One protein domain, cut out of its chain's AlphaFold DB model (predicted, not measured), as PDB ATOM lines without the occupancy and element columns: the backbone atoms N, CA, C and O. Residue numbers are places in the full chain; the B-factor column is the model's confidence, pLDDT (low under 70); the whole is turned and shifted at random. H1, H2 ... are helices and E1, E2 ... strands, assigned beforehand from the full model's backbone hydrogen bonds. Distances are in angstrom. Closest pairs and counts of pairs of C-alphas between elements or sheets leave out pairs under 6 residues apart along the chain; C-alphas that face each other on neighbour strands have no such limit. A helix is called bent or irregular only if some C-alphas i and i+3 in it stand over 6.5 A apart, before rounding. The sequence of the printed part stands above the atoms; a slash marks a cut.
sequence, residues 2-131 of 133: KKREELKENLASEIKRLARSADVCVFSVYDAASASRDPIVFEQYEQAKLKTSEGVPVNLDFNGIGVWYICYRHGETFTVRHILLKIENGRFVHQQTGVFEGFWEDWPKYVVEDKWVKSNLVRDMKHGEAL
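Overview. This is residues 2 to 131 of the 133 residues of an uncharacterized protein of Aestuariispira insulae (UniProt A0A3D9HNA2). A twisted sheet of five strands forms the middle layer, with the long helix H1 along one face and H3 and H4, one after the other, over the opposite face. The last residues, 126 to 131, of which 126 to 129 belong to H4, stick out as a free end, while the short H2 only grazes the sheet. The printed part has 130 residues with four named helices and five named strands, in the order H1 E1 E2 H2 E3 E4 E5 H3 H4. The sheet runs E2 E1 E3 E4 E5, antiparallel throughout, and the class is mixed, helices and strands. The whole is compact, with a radius of gyration of the C-alphas of 15.0 A and spans of 48 by 37 by 21 A.

Along the chain. The longest strand, E5, holds residues 91 to 103, 36.2 A long, and bends by 50 degrees at residue 94. E4 is residues 77 to 88, 35.6 A, and E3 residues 64 to 74, 32.3 A. E1 is residues 24 to 30 and E2 residues 41 to 46. H1, residues 2 to 19, is 25.8 A long and begins at C-alpha 2, (-28.896, -12.750, 13.649). H2 is residues 47 to 50. H3 is residues 104 to 113 and irregular, with C-alphas 105 and 108 7.3 A apart. H4, residues 115 to 129, is 21.5 A long and ends at C-alpha 129, (-6.654, -4.910, -11.445).

Arrangement. E3, E4 and E5 form a meander, each strand the antiparallel neighbour of the one before; N 70 and O 81 are 2.9 A apart, and N 82 and O 98 2.8 A, within hydrogen-bond range. E1 is antiparallel to E3 at 163 degrees, with N 28 and O 67 at 2.9 A. E1 and E2 form a hairpin, with N 27 and O 43 at 2.8 A. E2, H2 and E3 make a split strand-helix-strand unit, two strands running the same way with E1 between them, and its crossover is right-handed. H1 lies over E3 and E5 at a height over the sheet of 10.0 A; its closest C-alphas to E3 are those of Ala 19 and Ile 70, 5.9 A. On the opposite face H4 lies over E3 at a height of 9.8 A and runs along the strands, at 20 degrees to E3 on the local plane. H3 is on the same face as H4; the closest C-alphas of H3 and E4 are Trp 104 and Thr 77, 4.9 A. H3 and H4 meet only through their link. H1 and H4 have every O i to N i+4 pair within hydrogen-bond range, H3 has 4 of 6, and H2 is too short for such a pair.

Size, cuts and confidence. The C-alphas farthest apart are those of Gly 75 and Leu 131, 47.7 A. The printed part has no cut. The link from H2 to E3, residues 51 to 63, is long. The mean pLDDT of the printed part is 85.8, with residue 2, residue 35 and residues 122 to 131 under 70.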
ATOM      1  N   LYS A   2     -27.647 -11.990  13.919       62.22
ATOM      2  CA  LYS A   2     -28.896 -12.750  13.649       62.22
ATOM      3  C   LYS A   2     -29.403 -12.717  12.192       62.22
ATOM      4  O   LYS A   2     -29.505 -13.756  11.561       62.22
ATOM      5  N   LYS A   3     -29.539 -11.519  11.606       73.56
ATOM      6  CA  LYS A   3     -29.996 -11.332  10.212       73.56
ATOM      7  C   LYS A   3     -29.143 -12.019   9.137       73.56
ATOM      8  O   LYS A   3     -29.639 -12.296   8.052       73.56
ATOM      9  N   ARG A   4     -27.848 -12.236   9.395       70.75
ATOM     10  CA  ARG A   4     -26.933 -12.845   8.415       70.75
ATOM     11  C   ARG A   4     -27.128 -14.353   8.353       70.75
ATOM     12  O   ARG A   4     -27.200 -14.899   7.259       70.75
ATOM     13  N   GLU A   5     -27.201 -14.995   9.513       76.25
ATOM     14  CA  GLU A   5     -27.460 -16.435   9.590       76.25
ATOM     15  C   GLU A   5     -28.876 -16.744   9.094       76.25
ATOM     16  O   GLU A   5     -29.043 -17.629   8.268       76.25
ATOM     17  N   GLU A   6     -29.859 -15.902   9.431       81.94
ATOM     18  CA  GLU A   6     -31.219 -15.990   8.878       81.94
ATOM     19  C   GLU A   6     -31.228 -15.900   7.337       81.94
ATOM     20  O   GLU A   6     -31.941 -16.647   6.671       81.94
ATOM     21  N   LEU A   7     -30.410 -15.026   6.731       80.94
ATOM     22  CA  LEU A   7     -30.290 -14.949   5.268       80.94
ATOM     23  C   LEU A   7     -29.647 -16.212   4.672       80.94
ATOM     24  O   LEU A   7     -30.131 -16.707   3.653       80.94
ATOM     25  N   LYS A   8     -28.585 -16.739   5.302       83.44
ATOM     26  CA  LYS A   8     -27.946 -18.008   4.902       83.44
ATOM     27  C   LYS A   8     -28.953 -19.152   4.931       83.44
ATOM     28  O   LYS A   8     -29.068 -19.894   3.959       83.44
ATOM     29  N   GLU A   9     -29.699 -19.268   6.021       86.69
ATOM     30  CA  GLU A   9     -30.700 -20.313   6.228       86.69
ATOM     31  C   GLU A   9     -31.848 -20.213   5.223       86.69
ATOM     32  O   GLU A   9     -32.238 -21.227   4.638       86.69
ATOM     33  N   ASN A  10     -32.350 -19.005   4.961       88.44
ATOM     34  CA  ASN A  10     -33.413 -18.779   3.980       88.44
ATOM     35  C   ASN A  10     -32.962 -19.150   2.565       88.44
ATOM     36  O   ASN A  10     -33.679 -19.841   1.844       88.44
ATOM     37  N   LEU A  11     -31.754 -18.739   2.181       88.81
ATOM     38  CA  LEU A  11     -31.195 -19.054   0.873       88.81
ATOM     39  C   LEU A  11     -30.928 -20.553   0.713       88.81
ATOM     40  O   LEU A  11     -31.298 -21.140  -0.301       88.81
ATOM     41  N   ALA A  12     -30.349 -21.191   1.732       91.12
ATOM     42  CA  ALA A  12     -30.134 -22.632   1.731       91.12
ATOM     43  C   ALA A  12     -31.461 -23.400   1.642       91.12
ATOM     44  O   ALA A  12     -31.565 -24.377   0.899       91.12
ATOM     45  N   SER A  13     -32.490 -22.944   2.359       91.00
ATOM     46  CA  SER A  13     -33.833 -23.527   2.310       91.00
ATOM     47  C   SER A  13     -34.467 -23.384   0.930       91.00
ATOM     48  O   SER A  13     -35.064 -24.337   0.434       91.00
ATOM     49  N   GLU A  14     -34.292 -22.235   0.279       91.56
ATOM     50  CA  GLU A  14     -34.812 -21.997  -1.065       91.56
ATOM     51  C   GLU A  14     -34.100 -22.853  -2.120       91.56
ATOM     52  O   GLU A  14     -34.764 -23.485  -2.942       91.56
ATOM     53  N   ILE A  15     -32.768 -22.970  -2.058       93.44
ATOM     54  CA  ILE A  15     -31.999 -23.869  -2.936       93.44
ATOM     55  C   ILE A  15     -32.486 -25.312  -2.761       93.44
ATOM     56  O   ILE A  15     -32.781 -25.985  -3.747       93.44
ATOM     57  N   LYS A  16     -32.651 -25.778  -1.514       93.38
ATOM     58  CA  LYS A  16     -33.188 -27.119  -1.223       93.38
ATOM     59  C   LYS A  16     -34.597 -27.300  -1.781       93.38
ATOM     60  O   LYS A  16     -34.894 -28.343  -2.359       93.38
ATOM     61  N   ARG A  17     -35.470 -26.301  -1.619       92.44
ATOM     62  CA  ARG A  17     -36.848 -26.334  -2.124       92.44
ATOM     63  C   ARG A  17     -36.877 -26.466  -3.645       92.44
ATOM     64  O   ARG A  17     -37.628 -27.290  -4.153       92.44
ATOM     65  N   LEU A  18     -36.057 -25.687  -4.346       93.81
ATOM     66  CA  LEU A  18     -35.940 -25.725  -5.805       93.81
ATOM     67  C   LEU A  18     -35.346 -27.054  -6.294       93.81
ATOM     68  O   LEU A  18     -35.866 -27.642  -7.241       93.81
ATOM     69  N   ALA A  19     -34.302 -27.550  -5.627       94.44
ATOM     70  CA  ALA A  19     -33.629 -28.796  -5.987       94.44
ATOM     71  C   ALA A  19     -34.529 -30.032  -5.830       94.44
ATOM     72  O   ALA A  19     -34.419 -30.967  -6.611       94.44
ATOM     73  N   ARG A  20     -35.467 -30.039  -4.874       93.12
ATOM     74  CA  ARG A  20     -36.399 -31.167  -4.661       93.12
ATOM     75  C   ARG A  20     -37.285 -31.488  -5.864       93.12
ATOM     76  O   ARG A  20     -37.713 -32.632  -6.003       93.12
ATOM     77  N   SER A  21     -37.595 -30.498  -6.697       92.19
ATOM     78  CA  SER A  21     -38.387 -30.695  -7.914       92.19
ATOM     79  C   SER A  21     -37.535 -30.822  -9.177       92.19
ATOM     80  O   SER A  21     -38.099 -30.948 -10.258       92.19
ATOM     81  N   ALA A  22     -36.208 -30.745  -9.055       95.69
ATOM     82  CA  ALA A  22     -35.281 -30.821 -10.175       95.69
ATOM     83  C   ALA A  22     -34.979 -32.274 -10.555       95.69
ATOM     84  O   ALA A  22     -35.122 -33.194  -9.746       95.69
ATOM     85  N   ASP A  23     -34.537 -32.469 -11.792       95.62
ATOM     86  CA  ASP A  23     -34.037 -33.752 -12.277       95.62
ATOM     87  C   ASP A  23     -32.561 -33.929 -11.928       95.62
ATOM     88  O   ASP A  23     -32.156 -35.011 -11.508       95.62
ATOM     89  N   VAL A  24     -31.778 -32.851 -12.029       95.19
ATOM     90  CA  VAL A  24     -30.358 -32.824 -11.661       95.19
ATOM     91  C   VAL A  24     -30.040 -31.521 -10.936       95.19
ATOM     92  O   VAL A  24     -30.488 -30.445 -11.339       95.19
ATOM     93  N   CYS A  25     -29.236 -31.602  -9.878       96.31
ATOM     94  CA  CYS A  25     -28.623 -30.443  -9.243       96.31
ATOM     95  C   CYS A  25     -27.101 -30.592  -9.246       96.31
ATOM     96  O   CYS A  25     -26.591 -31.617  -8.803       96.31
ATOM     97  N   VAL A  26     -26.383 -29.579  -9.723       95.44
ATOM     98  CA  VAL A  26     -24.916 -29.519  -9.642       95.44
ATOM     99  C   VAL A  26     -24.524 -28.375  -8.726       95.44
ATOM    100  O   VAL A  26     -25.083 -27.284  -8.836       95.44
ATOM    101  N   PHE A  27     -23.569 -28.623  -7.839       95.06
ATOM    102  CA  PHE A  27     -22.938 -27.620  -7.001       95.06
ATOM    103  C   PHE A  27     -21.440 -27.568  -7.297       95.06
ATOM    104  O   PHE A  27     -20.754 -28.586  -7.217       95.06
ATOM    105  N   SER A  28     -20.948 -26.372  -7.606       93.75
ATOM    106  CA  SER A  28     -19.534 -26.124  -7.869       93.75
ATOM    107  C   SER A  28     -19.014 -24.981  -7.005       93.75
ATOM    108  O   SER A  28     -19.695 -23.966  -6.864       93.75
ATOM    109  N   VAL A  29     -17.796 -25.100  -6.474       93.00
ATOM    110  CA  VAL A  29     -17.088 -23.996  -5.805       93.00
ATOM    111  C   VAL A  29     -15.804 -23.688  -6.551       93.00
ATOM    112  O   VAL A  29     -15.035 -24.592  -6.861       93.00
ATOM    113  N   TYR A  30     -15.555 -22.408  -6.793       90.75
ATOM    114  CA  TYR A  30     -14.351 -21.883  -7.420       90.75
ATOM    115  C   TYR A  30     -13.592 -21.016  -6.426       90.75
ATOM    116  O   TYR A  30     -14.183 -20.155  -5.767       90.75
ATOM    117  N   ASP A  31     -12.278 -21.208  -6.355       87.00
ATOM    118  CA  ASP A  31     -11.404 -20.285  -5.643       87.00
ATOM    119  C   ASP A  31     -11.217 -19.018  -6.486       87.00
ATOM    120  O   ASP A  31     -10.634 -19.056  -7.568       87.00
ATOM    121  N   ALA A  32     -11.713 -17.887  -5.982       74.94
ATOM    122  CA  ALA A  32     -11.611 -16.602  -6.666       74.94
ATOM    123  C   ALA A  32     -10.162 -16.083  -6.767       74.94
ATOM    124  O   ALA A  32      -9.893 -15.224  -7.604       74.94
ATOM    125  N   ALA A  33      -9.245 -16.581  -5.930       75.19
ATOM    126  CA  ALA A  33      -7.830 -16.213  -5.950       75.19
ATOM    127  C   ALA A  33      -6.982 -17.120  -6.860       75.19
ATOM    128  O   ALA A  33      -5.829 -16.795  -7.149       75.19
ATOM    129  N   SER A  34      -7.528 -18.249  -7.313       75.00
ATOM    130  CA  SER A  34      -6.807 -19.192  -8.162       75.00
ATOM    131  C   SER A  34      -6.865 -18.774  -9.632       75.00
ATOM    132  O   SER A  34      -7.909 -18.390 -10.155       75.00
ATOM    133  N   ALA A  35      -5.738 -18.910 -10.333       67.19
ATOM    134  CA  ALA A  35      -5.695 -18.782 -11.791       67.19
ATOM    135  C   ALA A  35      -6.370 -19.973 -12.506       67.19
ATOM    136  O   ALA A  35      -6.635 -19.905 -13.711       67.19
ATOM    137  N   SER A  36      -6.635 -21.066 -11.780       75.00
ATOM    138  CA  SER A  36      -7.377 -22.208 -12.304       75.00
ATOM    139  C   SER A  36      -8.827 -21.820 -12.585       75.00
ATOM    140  O   SER A  36      -9.482 -21.168 -11.777       75.00
ATOM    141  N   ARG A  37      -9.346 -22.255 -13.735       76.62
ATOM    142  CA  ARG A  37     -10.766 -22.097 -14.093       76.62
ATOM    143  C   ARG A  37     -11.609 -23.308 -13.713       76.62
ATOM    144  O   ARG A  37     -12.789 -23.346 -14.069       76.62
ATOM    145  N   ASP A  38     -11.001 -24.273 -13.038       85.31
ATOM    146  CA  ASP A  38     -11.651 -25.500 -12.613       85.31
ATOM    147  C   ASP A  38     -12.176 -25.356 -11.182       85.31
ATOM    148  O   ASP A  38     -11.568 -24.661 -10.359       85.31
ATOM    149  N   PRO A  39     -13.316 -25.989 -10.871       90.44
ATOM    150  CA  PRO A  39     -13.873 -25.938  -9.534       90.44
ATOM    151  C   PRO A  39     -13.017 -26.744  -8.545       90.44
ATOM    152  O   PRO A  39     -12.544 -27.836  -8.850       90.44
ATOM    153  N   ILE A  40     -12.865 -26.225  -7.325       91.69
ATOM    154  CA  ILE A  40     -12.246 -26.930  -6.191       91.69
ATOM    155  C   ILE A  40     -13.207 -27.928  -5.532       91.69
ATOM    156  O   ILE A  40     -12.773 -28.856  -4.855       91.69
ATOM    157  N   VAL A  41     -14.514 -27.741  -5.735       91.81
ATOM    158  CA  VAL A  41     -15.577 -28.667  -5.330       91.81
ATOM    159  C   VAL A  41     -16.515 -28.825  -6.511       91.81
ATOM    160  O   VAL A  41     -16.953 -27.816  -7.055       91.81
ATOM    161  N   PHE A  42     -16.841 -30.061  -6.878       93.19
ATOM    162  CA  PHE A  42     -17.837 -30.373  -7.897       93.19
ATOM    163  C   PHE A  42     -18.675 -31.559  -7.424       93.19
ATOM    164  O   PHE A  42     -18.163 -32.665  -7.254       93.19
ATOM    165  N   GLU A  43     -19.964 -31.327  -7.212       93.94
ATOM    166  CA  GLU A  43     -20.910 -32.333  -6.749       93.94
ATOM    167  C   GLU A  43     -22.134 -32.349  -7.660       93.94
ATOM    168  O   GLU A  43     -22.711 -31.305  -7.960       93.94
ATOM    169  N   GLN A  44     -22.560 -33.542  -8.074       94.50
ATOM    170  CA  GLN A  44     -23.758 -33.739  -8.882       94.50
ATOM    171  C   GLN A  44     -24.731 -34.663  -8.155       94.50
ATOM    172  O   GLN A  44     -24.364 -35.726  -7.655       94.50
ATOM    173  N   TYR A  45     -25.993 -34.255  -8.136       94.50
ATOM    174  CA  TYR A  45     -27.079 -34.932  -7.453       94.50
ATOM    175  C   TYR A  45     -28.198 -35.244  -8.442       94.50
ATOM    176  O   TYR A  45     -28.823 -34.340  -8.998       94.50
ATOM    177  N   GLU A  46     -28.466 -36.534  -8.623       93.50
ATOM    178  CA  GLU A  46     -29.560 -37.042  -9.454       93.50
ATOM    179  C   GLU A  46     -30.893 -37.050  -8.696       93.50
ATOM    180  O   GLU A  46     -30.932 -37.171  -7.464       93.50
ATOM    181  N   GLN A  47     -31.997 -37.014  -9.443       91.69
ATOM    182  CA  GLN A  47     -33.373 -36.920  -8.945       91.69
ATOM    183  C   GLN A  47     -33.685 -37.843  -7.754       91.69
ATOM    184  O   GLN A  47     -34.358 -37.436  -6.803       91.69
ATOM    185  N   ALA A  48     -33.184 -39.082  -7.778       88.69
ATOM    186  CA  ALA A  48     -33.401 -40.055  -6.710       88.69
ATOM    187  C   ALA A  48     -32.891 -39.555  -5.347       88.69
ATOM    188  O   ALA A  48     -33.580 -39.717  -4.341       88.69
ATOM    189  N   LYS A  49     -31.725 -38.895  -5.309       87.75
ATOM    190  CA  LYS A  49     -31.180 -38.287  -4.085       87.75
ATOM    191  C   LYS A  49     -31.911 -36.990  -3.740       87.75
ATOM    192  O   LYS A  49     -32.208 -36.762  -2.568       87.75
ATOM    193  N   LEU A  50     -32.263 -36.180  -4.741       89.44
ATOM    194  CA  LEU A  50     -32.947 -34.890  -4.560       89.44
ATOM    195  C   LEU A  50     -34.303 -35.014  -3.855       89.44
ATOM    196  O   LEU A  50     -34.677 -34.141  -3.072       89.44
ATOM    197  N   LYS A  51     -35.021 -36.112  -4.110       88.25
ATOM    198  CA  LYS A  51     -36.348 -36.393  -3.544       88.25
ATOM    199  C   LYS A  51     -36.316 -37.009  -2.141       88.25
ATOM    200  O   LYS A  51     -37.372 -37.182  -1.536       88.25
ATOM    201  N   THR A  52     -35.137 -37.343  -1.611       87.06
ATOM    202  CA  THR A  52     -35.014 -37.843  -0.234       87.06
ATOM    203  C   THR A  52     -35.360 -36.754   0.785       87.06
ATOM    204  O   THR A  52     -35.284 -35.557   0.495       87.06
ATOM    205  N   SER A  53     -35.720 -37.154   2.007       80.56
ATOM    206  CA  SER A  53     -35.945 -36.219   3.119       80.56
ATOM    207  C   SER A  53     -34.701 -35.378   3.434       80.56
ATOM    208  O   SER A  53     -34.833 -34.200   3.774       80.56
ATOM    209  N   GLU A  54     -33.512 -35.963   3.261       80.81
ATOM    210  CA  GLU A  54     -32.210 -35.299   3.399       80.81
ATOM    211  C   GLU A  54     -31.958 -34.263   2.291       80.81
ATOM    212  O   GLU A  54     -31.471 -33.166   2.568       80.81
ATOM    213  N   GLY A  55     -32.334 -34.582   1.046       80.12
ATOM    214  CA  GLY A  55     -32.149 -33.721  -0.123       80.12
ATOM    215  C   GLY A  55     -30.675 -33.457  -0.461       80.12
ATOM    216  O   GLY A  55     -29.813 -34.318  -0.275       80.12
ATOM    217  N   VAL A  56     -30.397 -32.256  -0.984       84.19
ATOM    218  CA  VAL A  56     -29.030 -31.780  -1.266       84.19
ATOM    219  C   VAL A  56     -28.440 -31.126  -0.012       84.19
ATOM    220  O   VAL A  56     -29.090 -30.243   0.570       84.19
ATOM    221  N   PRO A  57     -27.211 -31.485   0.398       84.88
ATOM    222  CA  PRO A  57     -26.493 -30.740   1.420       84.88
ATOM    223  C   PRO A  57     -26.107 -29.362   0.861       84.88
ATOM    224  O   PRO A  57     -25.170 -29.218   0.088       84.88
ATOM    225  N   VAL A  58     -26.852 -28.321   1.236       88.06
ATOM    226  CA  VAL A  58     -26.505 -26.939   0.876       88.06
ATOM    227  C   VAL A  58     -25.645 -26.352   1.985       88.06
ATOM    228  O   VAL A  58     -26.165 -25.996   3.044       88.06
ATOM    229  N   ASN A  59     -24.337 -26.273   1.737       85.31
ATOM    230  CA  ASN A  59     -23.377 -25.623   2.621       85.31
ATOM    231  C   ASN A  59     -22.968 -24.254   2.050       85.31
ATOM    232  O   ASN A  59     -22.517 -24.159   0.912       85.31
ATOM    233  N   LEU A  60     -23.135 -23.197   2.850       88.62
ATOM    234  CA  LEU A  60     -22.757 -21.815   2.515       88.62
ATOM    235  C   LEU A  60     -21.519 -21.349   3.303       88.62
ATOM    236  O   LEU A  60     -21.312 -20.148   3.499       88.62
ATOM    237  N   ASP A  61     -20.738 -22.298   3.813       88.31
ATOM    238  CA  ASP A  61     -19.467 -22.081   4.495       88.31
ATOM    239  C   ASP A  61     -18.297 -22.438   3.568       88.31
ATOM    240  O   ASP A  61     -17.627 -23.456   3.711       88.31
ATOM    241  N   PHE A  62     -18.107 -21.603   2.551       89.62
ATOM    242  CA  PHE A  62     -16.959 -21.646   1.649       89.62
ATOM    243  C   PHE A  62     -16.431 -20.228   1.426       89.62
ATOM    244  O   PHE A  62     -17.109 -19.240   1.712       89.62
ATOM    245  N   ASN A  63     -15.213 -20.131   0.899       89.75
ATOM    246  CA  ASN A  63     -14.612 -18.886   0.436       89.75
ATOM    247  C   ASN A  63     -14.435 -18.978  -1.087       89.75
ATOM    248  O   ASN A  63     -13.984 -20.012  -1.574       89.75
ATOM    249  N   GLY A  64     -14.810 -17.938  -1.829       90.81
ATOM    250  CA  GLY A  64     -14.827 -17.927  -3.293       90.81
ATOM    251  C   GLY A  64     -16.239 -17.867  -3.884       90.81
ATOM    252  O   GLY A  64     -17.133 -17.228  -3.323       90.81
ATOM    253  N   ILE A  65     -16.431 -18.495  -5.045       91.56
ATOM    254  CA  ILE A  65     -17.687 -18.468  -5.807       91.56
ATOM    255  C   ILE A  65     -18.334 -19.849  -5.791       91.56
ATOM    256  O   ILE A  65     -17.804 -20.782  -6.380       91.56
ATOM    257  N   GLY A  66     -19.493 -19.967  -5.149       92.50
ATOM    258  CA  GLY A  66     -20.320 -21.171  -5.154       92.50
ATOM    259  C   GLY A  66     -21.485 -21.024  -6.122       92.50
ATOM    260  O   GLY A  66     -22.167 -19.995  -6.112       92.50
ATOM    261  N   VAL A  67     -21.714 -22.035  -6.956       93.31
ATOM    262  CA  VAL A  67     -22.741 -22.021  -7.999       93.31
ATOM    263  C   VAL A  67     -23.583 -23.282  -7.956       93.31
ATOM    264  O   VAL A  67     -23.056 -24.389  -7.933       93.31
ATOM    265  N   TRP A  68     -24.901 -23.093  -7.991       95.00
ATOM    266  CA  TRP A  68     -25.880 -24.162  -8.132       95.00
ATOM    267  C   TRP A  68     -26.524 -24.105  -9.509       95.00
ATOM    268  O   TRP A  68     -27.096 -23.079  -9.887       95.00
ATOM    269  N   TYR A  69     -26.491 -25.235 -10.203       95.56
ATOM    270  CA  TYR A  69     -27.277 -25.510 -11.396       95.56
ATOM    271  C   TYR A  69     -28.455 -26.384 -10.993       95.56
ATOM    272  O   TYR A  69     -28.260 -27.536 -10.615       95.56
ATOM    273  N   ILE A  70     -29.672 -25.850 -11.044       96.19
ATOM    274  CA  ILE A  70     -30.895 -26.582 -10.698       96.19
ATOM    275  C   ILE A  70     -31.672 -26.832 -11.988       96.19
ATOM    276  O   ILE A  70     -32.267 -25.902 -12.537       96.19
ATOM    277  N   CYS A  71     -31.606 -28.061 -12.495       96.94
ATOM    278  CA  CYS A  71     -32.022 -28.418 -13.846       96.94
ATOM    279  C   CYS A  71     -33.324 -29.222 -13.870       96.94
ATOM    280  O   CYS A  71     -33.483 -30.197 -13.135       96.94
ATOM    281  N   TYR A  72     -34.231 -28.817 -14.754       97.06
ATOM    282  CA  TYR A  72     -35.520 -29.442 -15.017       97.06
ATOM    283  C   TYR A  72     -35.533 -29.916 -16.468       97.06
ATOM    284  O   TYR A  72     -35.376 -29.116 -17.392       97.06
ATOM    285  N   ARG A  73     -35.693 -31.220 -16.674       96.31
ATOM    286  CA  ARG A  73     -35.707 -31.849 -17.990       96.31
ATOM    287  C   ARG A  73     -37.136 -31.936 -18.517       96.31
ATOM    288  O   ARG A  73     -38.052 -32.401 -17.842       96.31
ATOM    289  N   HIS A  74     -37.307 -31.563 -19.779       95.88
ATOM    290  CA  HIS A  74     -38.577 -31.582 -20.494       95.88
ATOM    291  C   HIS A  74     -38.412 -32.344 -21.815       95.88
ATOM    292  O   HIS A  74     -38.331 -31.772 -22.896       95.88
ATOM    293  N   GLY A  75     -38.322 -33.676 -21.721       95.50
ATOM    294  CA  GLY A  75     -38.083 -34.537 -22.881       95.50
ATOM    295  C   GLY A  75     -36.672 -34.355 -23.449       95.50
ATOM    296  O   GLY A  75     -35.700 -34.841 -22.858       95.50
ATOM    297  N   GLU A  76     -36.582 -33.679 -24.594       97.06
ATOM    298  CA  GLU A  76     -35.333 -33.385 -25.312       97.06
ATOM    299  C   GLU A  76     -34.730 -32.024 -24.950       97.06
ATOM    300  O   GLU A  76     -33.602 -31.737 -25.340       97.06
ATOM    301  N   THR A  77     -35.435 -31.196 -24.179       97.62
ATOM    302  CA  THR A  77     -34.932 -29.903 -23.706       97.62
ATOM    303  C   THR A  77     -34.757 -29.889 -22.192       97.62
ATOM    304  O   THR A  77     -35.184 -30.803 -21.475       97.62
ATOM    305  N   PHE A  78     -34.100 -28.851 -21.689       97.19
ATOM    306  CA  PHE A  78     -34.016 -28.565 -20.267       97.19
ATOM    307  C   PHE A  78     -34.104 -27.072 -19.998       97.19
ATOM    308  O   PHE A  78     -33.646 -26.256 -20.794       97.19
ATOM    309  N   THR A  79     -34.614 -26.729 -18.822       97.31
ATOM    310  CA  THR A  79     -34.468 -25.403 -18.232       97.31
ATOM    311  C   THR A  79     -33.618 -25.525 -16.980       97.31
ATOM    312  O   THR A  79     -33.840 -26.400 -16.146       97.31
ATOM    313  N   VAL A  80     -32.654 -24.631 -16.807       96.44
ATOM    314  CA  VAL A  80     -31.800 -24.590 -15.621       96.44
ATOM    315  C   VAL A  80     -31.889 -23.225 -14.957       96.44
ATOM    316  O   VAL A  80     -31.828 -22.182 -15.609       96.44
ATOM    317  N   ARG A  81     -32.035 -23.231 -13.632       95.50
ATOM    318  CA  ARG A  81     -31.877 -22.046 -12.792       95.50
ATOM    319  C   ARG A  81     -30.480 -22.048 -12.191       95.50
ATOM    320  O   ARG A  81     -30.096 -23.003 -11.520       95.50
ATOM    321  N   HIS A  82     -29.770 -20.946 -12.383       92.56
ATOM    322  CA  HIS A  82     -28.465 -20.704 -11.788       92.56
ATOM    323  C   HIS A  82     -28.586 -19.831 -10.561       92.56
ATOM    324  O   HIS A  82     -29.299 -18.822 -10.576       92.56
ATOM    325  N   ILE A  83     -27.838 -20.182  -9.527       93.06
ATOM    326  CA  ILE A  83     -27.648 -19.352  -8.345       93.06
ATOM    327  C   ILE A  83     -26.148 -19.273  -8.108       93.06
ATOM    328  O   ILE A  83     -25.524 -20.296  -7.863       93.06
ATOM    329  N   LEU A  84     -25.578 -18.076  -8.196       92.25
ATOM    330  CA  LEU A  84     -24.177 -17.786  -7.905       92.25
ATOM    331  C   LEU A  84     -24.102 -16.972  -6.629       92.25
ATOM    332  O   LEU A  84     -24.803 -15.968  -6.492       92.25
ATOM    333  N   LEU A  85     -23.220 -17.389  -5.729       91.19
ATOM    334  CA  LEU A  85     -22.910 -16.696  -4.490       91.19
ATOM    335  C   LEU A  85     -21.408 -16.507  -4.377       91.19
ATOM    336  O   LEU A  85     -20.646 -17.465  -4.471       91.19
ATOM    337  N   LYS A  86     -20.994 -15.270  -4.113       90.25
ATOM    338  CA  LYS A  86     -19.619 -14.949  -3.751       90.25
ATOM    339  C   LYS A  86     -19.532 -14.734  -2.251       90.25
ATOM    340  O   LYS A  86     -20.253 -13.891  -1.701       90.25
ATOM    341  N   ILE A  87     -18.652 -15.482  -1.602       89.62
ATOM    342  CA  ILE A  87     -18.376 -15.373  -0.174       89.62
ATOM    343  C   ILE A  87     -16.893 -15.073  -0.003       89.62
ATOM    344  O   ILE A  87     -16.060 -15.805  -0.519       89.62
ATOM    345  N   GLU A  88     -16.570 -14.013   0.731       88.75
ATOM    346  CA  GLU A  88     -15.195 -13.639   1.063       88.75
ATOM    347  C   GLU A  88     -15.050 -13.517   2.576       88.75
ATOM    348  O   GLU A  88     -15.811 -12.791   3.225       88.75
ATOM    349  N   ASN A  89     -14.090 -14.233   3.168       85.12
ATOM    350  CA  ASN A  89     -13.836 -14.208   4.618       85.12
ATOM    351  C   ASN A  89     -15.123 -14.424   5.450       85.12
ATOM    352  O   ASN A  89     -15.406 -13.707   6.416       85.12
ATOM    353  N   GLY A  90     -15.958 -15.376   5.013       81.62
ATOM    354  CA  GLY A  90     -17.237 -15.721   5.642       81.62
ATOM    355  C   GLY A  90     -18.368 -14.700   5.441       81.62
ATOM    356  O   GLY A  90     -19.432 -14.834   6.058       81.62
ATOM    357  N   ARG A  91     -18.174 -13.674   4.603       82.00
ATOM    358  CA  ARG A  91     -19.173 -12.642   4.286       82.00
ATOM    359  C   ARG A  91     -19.717 -12.823   2.880       82.00
ATOM    360  O   ARG A  91     -18.949 -12.989   1.946       82.00
ATOM    361  N   PHE A  92     -21.035 -12.717   2.726       84.69
ATOM    362  CA  PHE A  92     -21.636 -12.588   1.403       84.69
ATOM    363  C   PHE A  92     -21.229 -11.267   0.764       84.69
ATOM    364  O   PHE A  92     -21.437 -10.207   1.356       84.69
ATOM    365  N   VAL A  93     -20.682 -11.357  -0.441       85.94
ATOM    366  CA  VAL A  93     -20.220 -10.211  -1.226       85.94
ATOM    367  C   VAL A  93     -21.140  -9.967  -2.410       85.94
ATOM    368  O   VAL A  93     -21.478  -8.824  -2.706       85.94
ATOM    369  N   HIS A  94     -21.573 -11.036  -3.076       84.88
ATOM    370  CA  HIS A  94     -22.353 -10.928  -4.300       84.88
ATOM    371  C   HIS A  94     -23.310 -12.108  -4.474       84.88
ATOM    372  O   HIS A  94     -23.008 -13.230  -4.062       84.88
ATOM    373  N   GLN A  95     -24.445 -11.845  -5.119       87.25
ATOM    374  CA  GLN A  95     -25.404 -12.855  -5.543       87.25
ATOM    375  C   GLN A  95     -25.890 -12.532  -6.954       87.25
ATOM    376  O   GLN A  95     -26.289 -11.401  -7.234       87.25
ATOM    377  N   GLN A  96     -25.949 -13.555  -7.801       88.69
ATOM    378  CA  GLN A  96     -26.588 -13.475  -9.106       88.69
ATOM    379  C   GLN A  96     -27.459 -14.705  -9.336       88.69
ATOM    380  O   GLN A  96     -27.100 -15.820  -8.962       88.69
ATOM    381  N   THR A  97     -28.605 -14.513  -9.979       90.62
ATOM    382  CA  THR A  97     -29.448 -15.616 -10.441       90.62
ATOM    383  C   THR A  97     -29.702 -15.491 -11.929       90.62
ATOM    384  O   THR A  97     -29.860 -14.380 -12.436       90.62
ATOM    385  N   GLY A  98     -29.780 -16.619 -12.622       90.12
ATOM    386  CA  GLY A  98     -30.078 -16.666 -14.048       90.12
ATOM    387  C   GLY A  98     -30.953 -17.859 -14.395       90.12
ATOM    388  O   GLY A  98     -31.092 -18.789 -13.603       90.12
ATOM    389  N   VAL A  99     -31.532 -17.829 -15.589       93.62
ATOM    390  CA  VAL A  99     -32.232 -18.970 -16.182       93.62
ATOM    391  C   VAL A  99     -31.670 -19.184 -17.581       93.62
ATOM    392  O   VAL A  99     -31.348 -18.215 -18.267       93.62
ATOM    393  N   PHE A 100     -31.517 -20.440 -17.977       94.06
ATOM    394  CA  PHE A 100     -31.107 -20.841 -19.318       94.06
ATOM    395  C   PHE A 100     -31.958 -22.018 -19.785       94.06
ATOM    396  O   PHE A 100     -32.458 -22.788 -18.964       94.06
ATOM    397  N   GLU A 101     -32.094 -22.157 -21.097       96.25
ATOM    398  CA  GLU A 101     -32.760 -23.277 -21.748       96.25
ATOM    399  C   GLU A 101     -31.859 -23.821 -22.857       96.25
ATOM    400  O   GLU A 101     -31.180 -23.052 -23.540       96.25
ATOM    401  N   GLY A 102     -31.849 -25.141 -23.029       94.88
ATOM    402  CA  GLY A 102     -31.090 -25.805 -24.083       94.88
ATOM    403  C   GLY A 102     -31.578 -27.222 -24.354       94.88
ATOM    404  O   GLY A 102     -32.565 -27.681 -23.775       94.88
ATOM    405  N   PHE A 103     -30.869 -27.927 -25.230       97.38
ATOM    406  CA  PHE A 103     -31.133 -29.335 -25.519       97.38
ATOM    407  C   PHE A 103     -30.477 -30.237 -24.477       97.38
ATOM    408  O   PHE A 103     -29.350 -30.004 -24.049       97.38
ATOM    409  N   TRP A 104     -31.178 -31.287 -24.053       96.12
ATOM    410  CA  TRP A 104     -30.707 -32.192 -23.004       96.12
ATOM    411  C   TRP A 104     -29.399 -32.898 -23.375       96.12
ATOM    412  O   TRP A 104     -28.568 -33.140 -22.504       96.12
ATOM    413  N   GLU A 105     -29.178 -33.186 -24.657       95.75
ATOM    414  CA  GLU A 105     -27.913 -33.756 -25.135       95.75
ATOM    415  C   GLU A 105     -26.699 -32.855 -24.857       95.75
ATOM    416  O   GLU A 105     -25.600 -33.356 -24.615       95.75
ATOM    417  N   ASP A 106     -26.908 -31.538 -24.788       94.50
ATOM    418  CA  ASP A 106     -25.870 -30.554 -24.486       94.50
ATOM    419  C   ASP A 106     -25.672 -30.330 -22.981       94.50
ATOM    420  O   ASP A 106     -24.714 -29.662 -22.590       94.50
ATOM    421  N   TRP A 107     -26.535 -30.876 -22.115       93.06
ATOM    422  CA  TRP A 107     -26.472 -30.644 -20.667       93.06
ATOM    423  C   TRP A 107     -25.093 -30.943 -20.051       93.06
ATOM    424  O   TRP A 107     -24.559 -30.073 -19.355       93.06
ATOM    425  N   PRO A 108     -24.447 -32.100 -20.317       91.12
ATOM    426  CA  PRO A 108     -23.131 -32.384 -19.745       91.12
ATOM    427  C   PRO A 108     -22.085 -31.347 -20.165       91.12
ATOM    428  O   PRO A 108     -21.289 -30.884 -19.350       91.12
ATOM    429  N   LYS A 109     -22.123 -30.933 -21.436       91.25
ATOM    430  CA  LYS A 109     -21.224 -29.913 -21.976       91.25
ATOM    431  C   LYS A 109     -21.499 -28.551 -21.350       91.25
ATOM    432  O   LYS A 109     -20.556 -27.851 -20.998       91.25
ATOM    433  N   TYR A 110     -22.768 -28.193 -21.174       89.31
ATOM    434  CA  TYR A 110     -23.187 -26.945 -20.552       89.31
ATOM    435  C   TYR A 110     -22.592 -26.776 -19.148       89.31
ATOM    436  O   TYR A 110     -21.990 -25.742 -18.852       89.31
ATOM    437  N   VAL A 111     -22.705 -27.817 -18.316       88.00
ATOM    438  CA  VAL A 111     -22.177 -27.828 -16.944       88.00
ATOM    439  C   VAL A 111     -20.649 -27.780 -16.930       88.00
ATOM    440  O   VAL A 111     -20.074 -26.982 -16.200       88.00
ATOM    441  N   VAL A 112     -19.978 -28.600 -17.745       85.94
ATOM    442  CA  VAL A 112     -18.504 -28.678 -17.767       85.94
ATOM    443  C   VAL A 112     -17.870 -27.397 -18.310       85.94
ATOM    444  O   VAL A 112     -16.847 -26.923 -17.807       85.94
ATOM    445  N   GLU A 113     -18.455 -26.813 -19.355       85.88
ATOM    446  CA  GLU A 113     -17.930 -25.577 -19.921       85.88
ATOM    447  C   GLU A 113     -18.052 -24.412 -18.939       85.88
ATOM    448  O   GLU A 113     -17.186 -23.534 -18.973       85.88
ATOM    449  N   ASP A 114     -19.071 -24.416 -18.075       83.38
ATOM    450  CA  ASP A 114     -19.376 -23.390 -17.074       83.38
ATOM    451  C   ASP A 114     -19.066 -21.963 -17.569       83.38
ATOM    452  O   ASP A 114     -18.289 -21.182 -17.002       83.38
ATOM    453  N   LYS A 115     -19.633 -21.626 -18.730       82.31
ATOM    454  CA  LYS A 115     -19.389 -20.325 -19.366       82.31
ATOM    455  C   LYS A 115     -19.912 -19.181 -18.510       82.31
ATOM    456  O   LYS A 115     -19.334 -18.094 -18.527       82.31
ATOM    457  N   TRP A 116     -20.992 -19.416 -17.768       78.88
ATOM    458  CA  TRP A 116     -21.615 -18.393 -16.943       78.88
ATOM    459  C   TRP A 116     -20.703 -17.977 -15.788       78.88
ATOM    460  O   TRP A 116     -20.413 -16.783 -15.658       78.88
ATOM    461  N   VAL A 117     -20.149 -18.917 -15.018       79.25
ATOM    462  CA  VAL A 117     -19.233 -18.583 -13.918       79.25
ATOM    463  C   VAL A 117     -17.928 -18.035 -14.452       79.25
ATOM    464  O   VAL A 117     -17.473 -16.998 -13.978       79.25
ATOM    465  N   LYS A 118     -17.360 -18.647 -15.496       78.50
ATOM    466  CA  LYS A 118     -16.108 -18.166 -16.100       78.50
ATOM    467  C   LYS A 118     -16.237 -16.731 -16.615       78.50
ATOM    468  O   LYS A 118     -15.299 -15.952 -16.471       78.50
ATOM    469  N   SER A 119     -17.392 -16.341 -17.158       76.38
ATOM    470  CA  SER A 119     -17.633 -14.950 -17.564       76.38
ATOM    471  C   SER A 119     -17.699 -13.974 -16.381       76.38
ATOM    472  O   SER A 119     -17.208 -12.850 -16.493       76.38
ATOM    473  N   ASN A 120     -18.246 -14.408 -15.240       71.25
ATOM    474  CA  ASN A 120     -18.319 -13.605 -14.019       71.25
ATOM    475  C   ASN A 120     -16.958 -13.506 -13.310       71.25
ATOM    476  O   ASN A 120     -16.555 -12.410 -12.933       71.25
ATOM    477  N   LEU A 121     -16.194 -14.602 -13.244       70.81
ATOM    478  CA  LEU A 121     -14.811 -14.617 -12.751       70.81
ATOM    479  C   LEU A 121     -13.923 -13.624 -13.518       70.81
ATOM    480  O   LEU A 121     -13.206 -12.832 -12.912       70.81
ATOM    481  N   VAL A 122     -14.011 -13.608 -14.853       62.22
ATOM    482  CA  VAL A 122     -13.242 -12.670 -15.694       62.22
ATOM    483  C   VAL A 122     -13.634 -11.210 -15.434       62.22
ATOM    484  O   VAL A 122     -12.778 -10.327 -15.495       62.22
ATOM    485  N   ARG A 123     -14.912 -10.925 -15.157       62.69
ATOM    486  CA  ARG A 123     -15.374  -9.560 -14.847       62.69
ATOM    487  C   ARG A 123     -14.864  -9.064 -13.494       62.69
ATOM    488  O   ARG A 123     -14.499  -7.890 -13.405       62.69
ATOM    489  N   ASP A 124     -14.804  -9.945 -12.501       60.72
ATOM    490  CA  ASP A 124     -14.284  -9.635 -11.166       60.72
ATOM    491  C   ASP A 124     -12.762  -9.417 -11.183       60.72
ATOM    492  O   ASP A 124     -12.289  -8.434 -10.613       60.72
ATOM    493  N   MET A 125     -11.996 -10.247 -11.905       53.84
ATOM    494  CA  MET A 125     -10.541 -10.060 -12.057       53.84
ATOM    495  C   MET A 125     -10.198  -8.704 -12.692       53.84
ATOM    496  O   MET A 125      -9.327  -7.990 -12.201       53.84
ATOM    497  N   LYS A 126     -10.938  -8.296 -13.733       52.50
ATOM    498  CA  LYS A 126     -10.725  -6.997 -14.398       52.50
ATOM    499  C   LYS A 126     -11.035  -5.791 -13.507       52.50
ATOM    500  O   LYS A 126     -10.433  -4.739 -13.698       52.50
ATOM    501  N   HIS A 127     -11.960  -5.916 -12.554       49.97
ATOM    502  CA  HIS A 127     -12.229  -4.846 -11.584       49.97
ATOM    503  C   HIS A 127     -11.184  -4.790 -10.463       49.97
ATOM    504  O   HIS A 127     -10.899  -3.701  -9.972       49.97
ATOM    505  N   GLY A 128     -10.594  -5.927 -10.078       47.44
ATOM    506  CA  GLY A 128      -9.514  -5.977  -9.088       47.44
ATOM    507  C   GLY A 128      -8.215  -5.327  -9.576       47.44
ATOM    508  O   GLY A 128      -7.572  -4.606  -8.818       47.44
ATOM    509  N   GLU A 129      -7.860  -5.512 -10.850       44.94
ATOM    510  CA  GLU A 129      -6.654  -4.910 -11.445       44.94
ATOM    511  C   GLU A 129      -6.774  -3.388 -11.640       44.94
ATOM    512  O   GLU A 129      -5.790  -2.670 -11.490       44.94
ATOM    513  N   ALA A 130      -7.979  -2.867 -11.900       46.91
ATOM    514  CA  ALA A 130      -8.208  -1.434 -12.114       46.91
ATOM    515  C   ALA A 130      -8.084  -0.570 -10.842       46.91
ATOM    516  O   ALA A 130      -8.006   0.650 -10.944       46.91
ATOM    517  N   LEU A 131      -8.084  -1.181  -9.651       40.91
ATOM    518  CA  LEU A 131      -7.932  -0.491  -8.361       40.91
ATOM    519  C   LEU A 131      -6.519  -0.622  -7.767       40.91
ATOM    520  O   LEU A 131      -6.245  -0.036  -6.721       40.91
TER     521      LEU A 131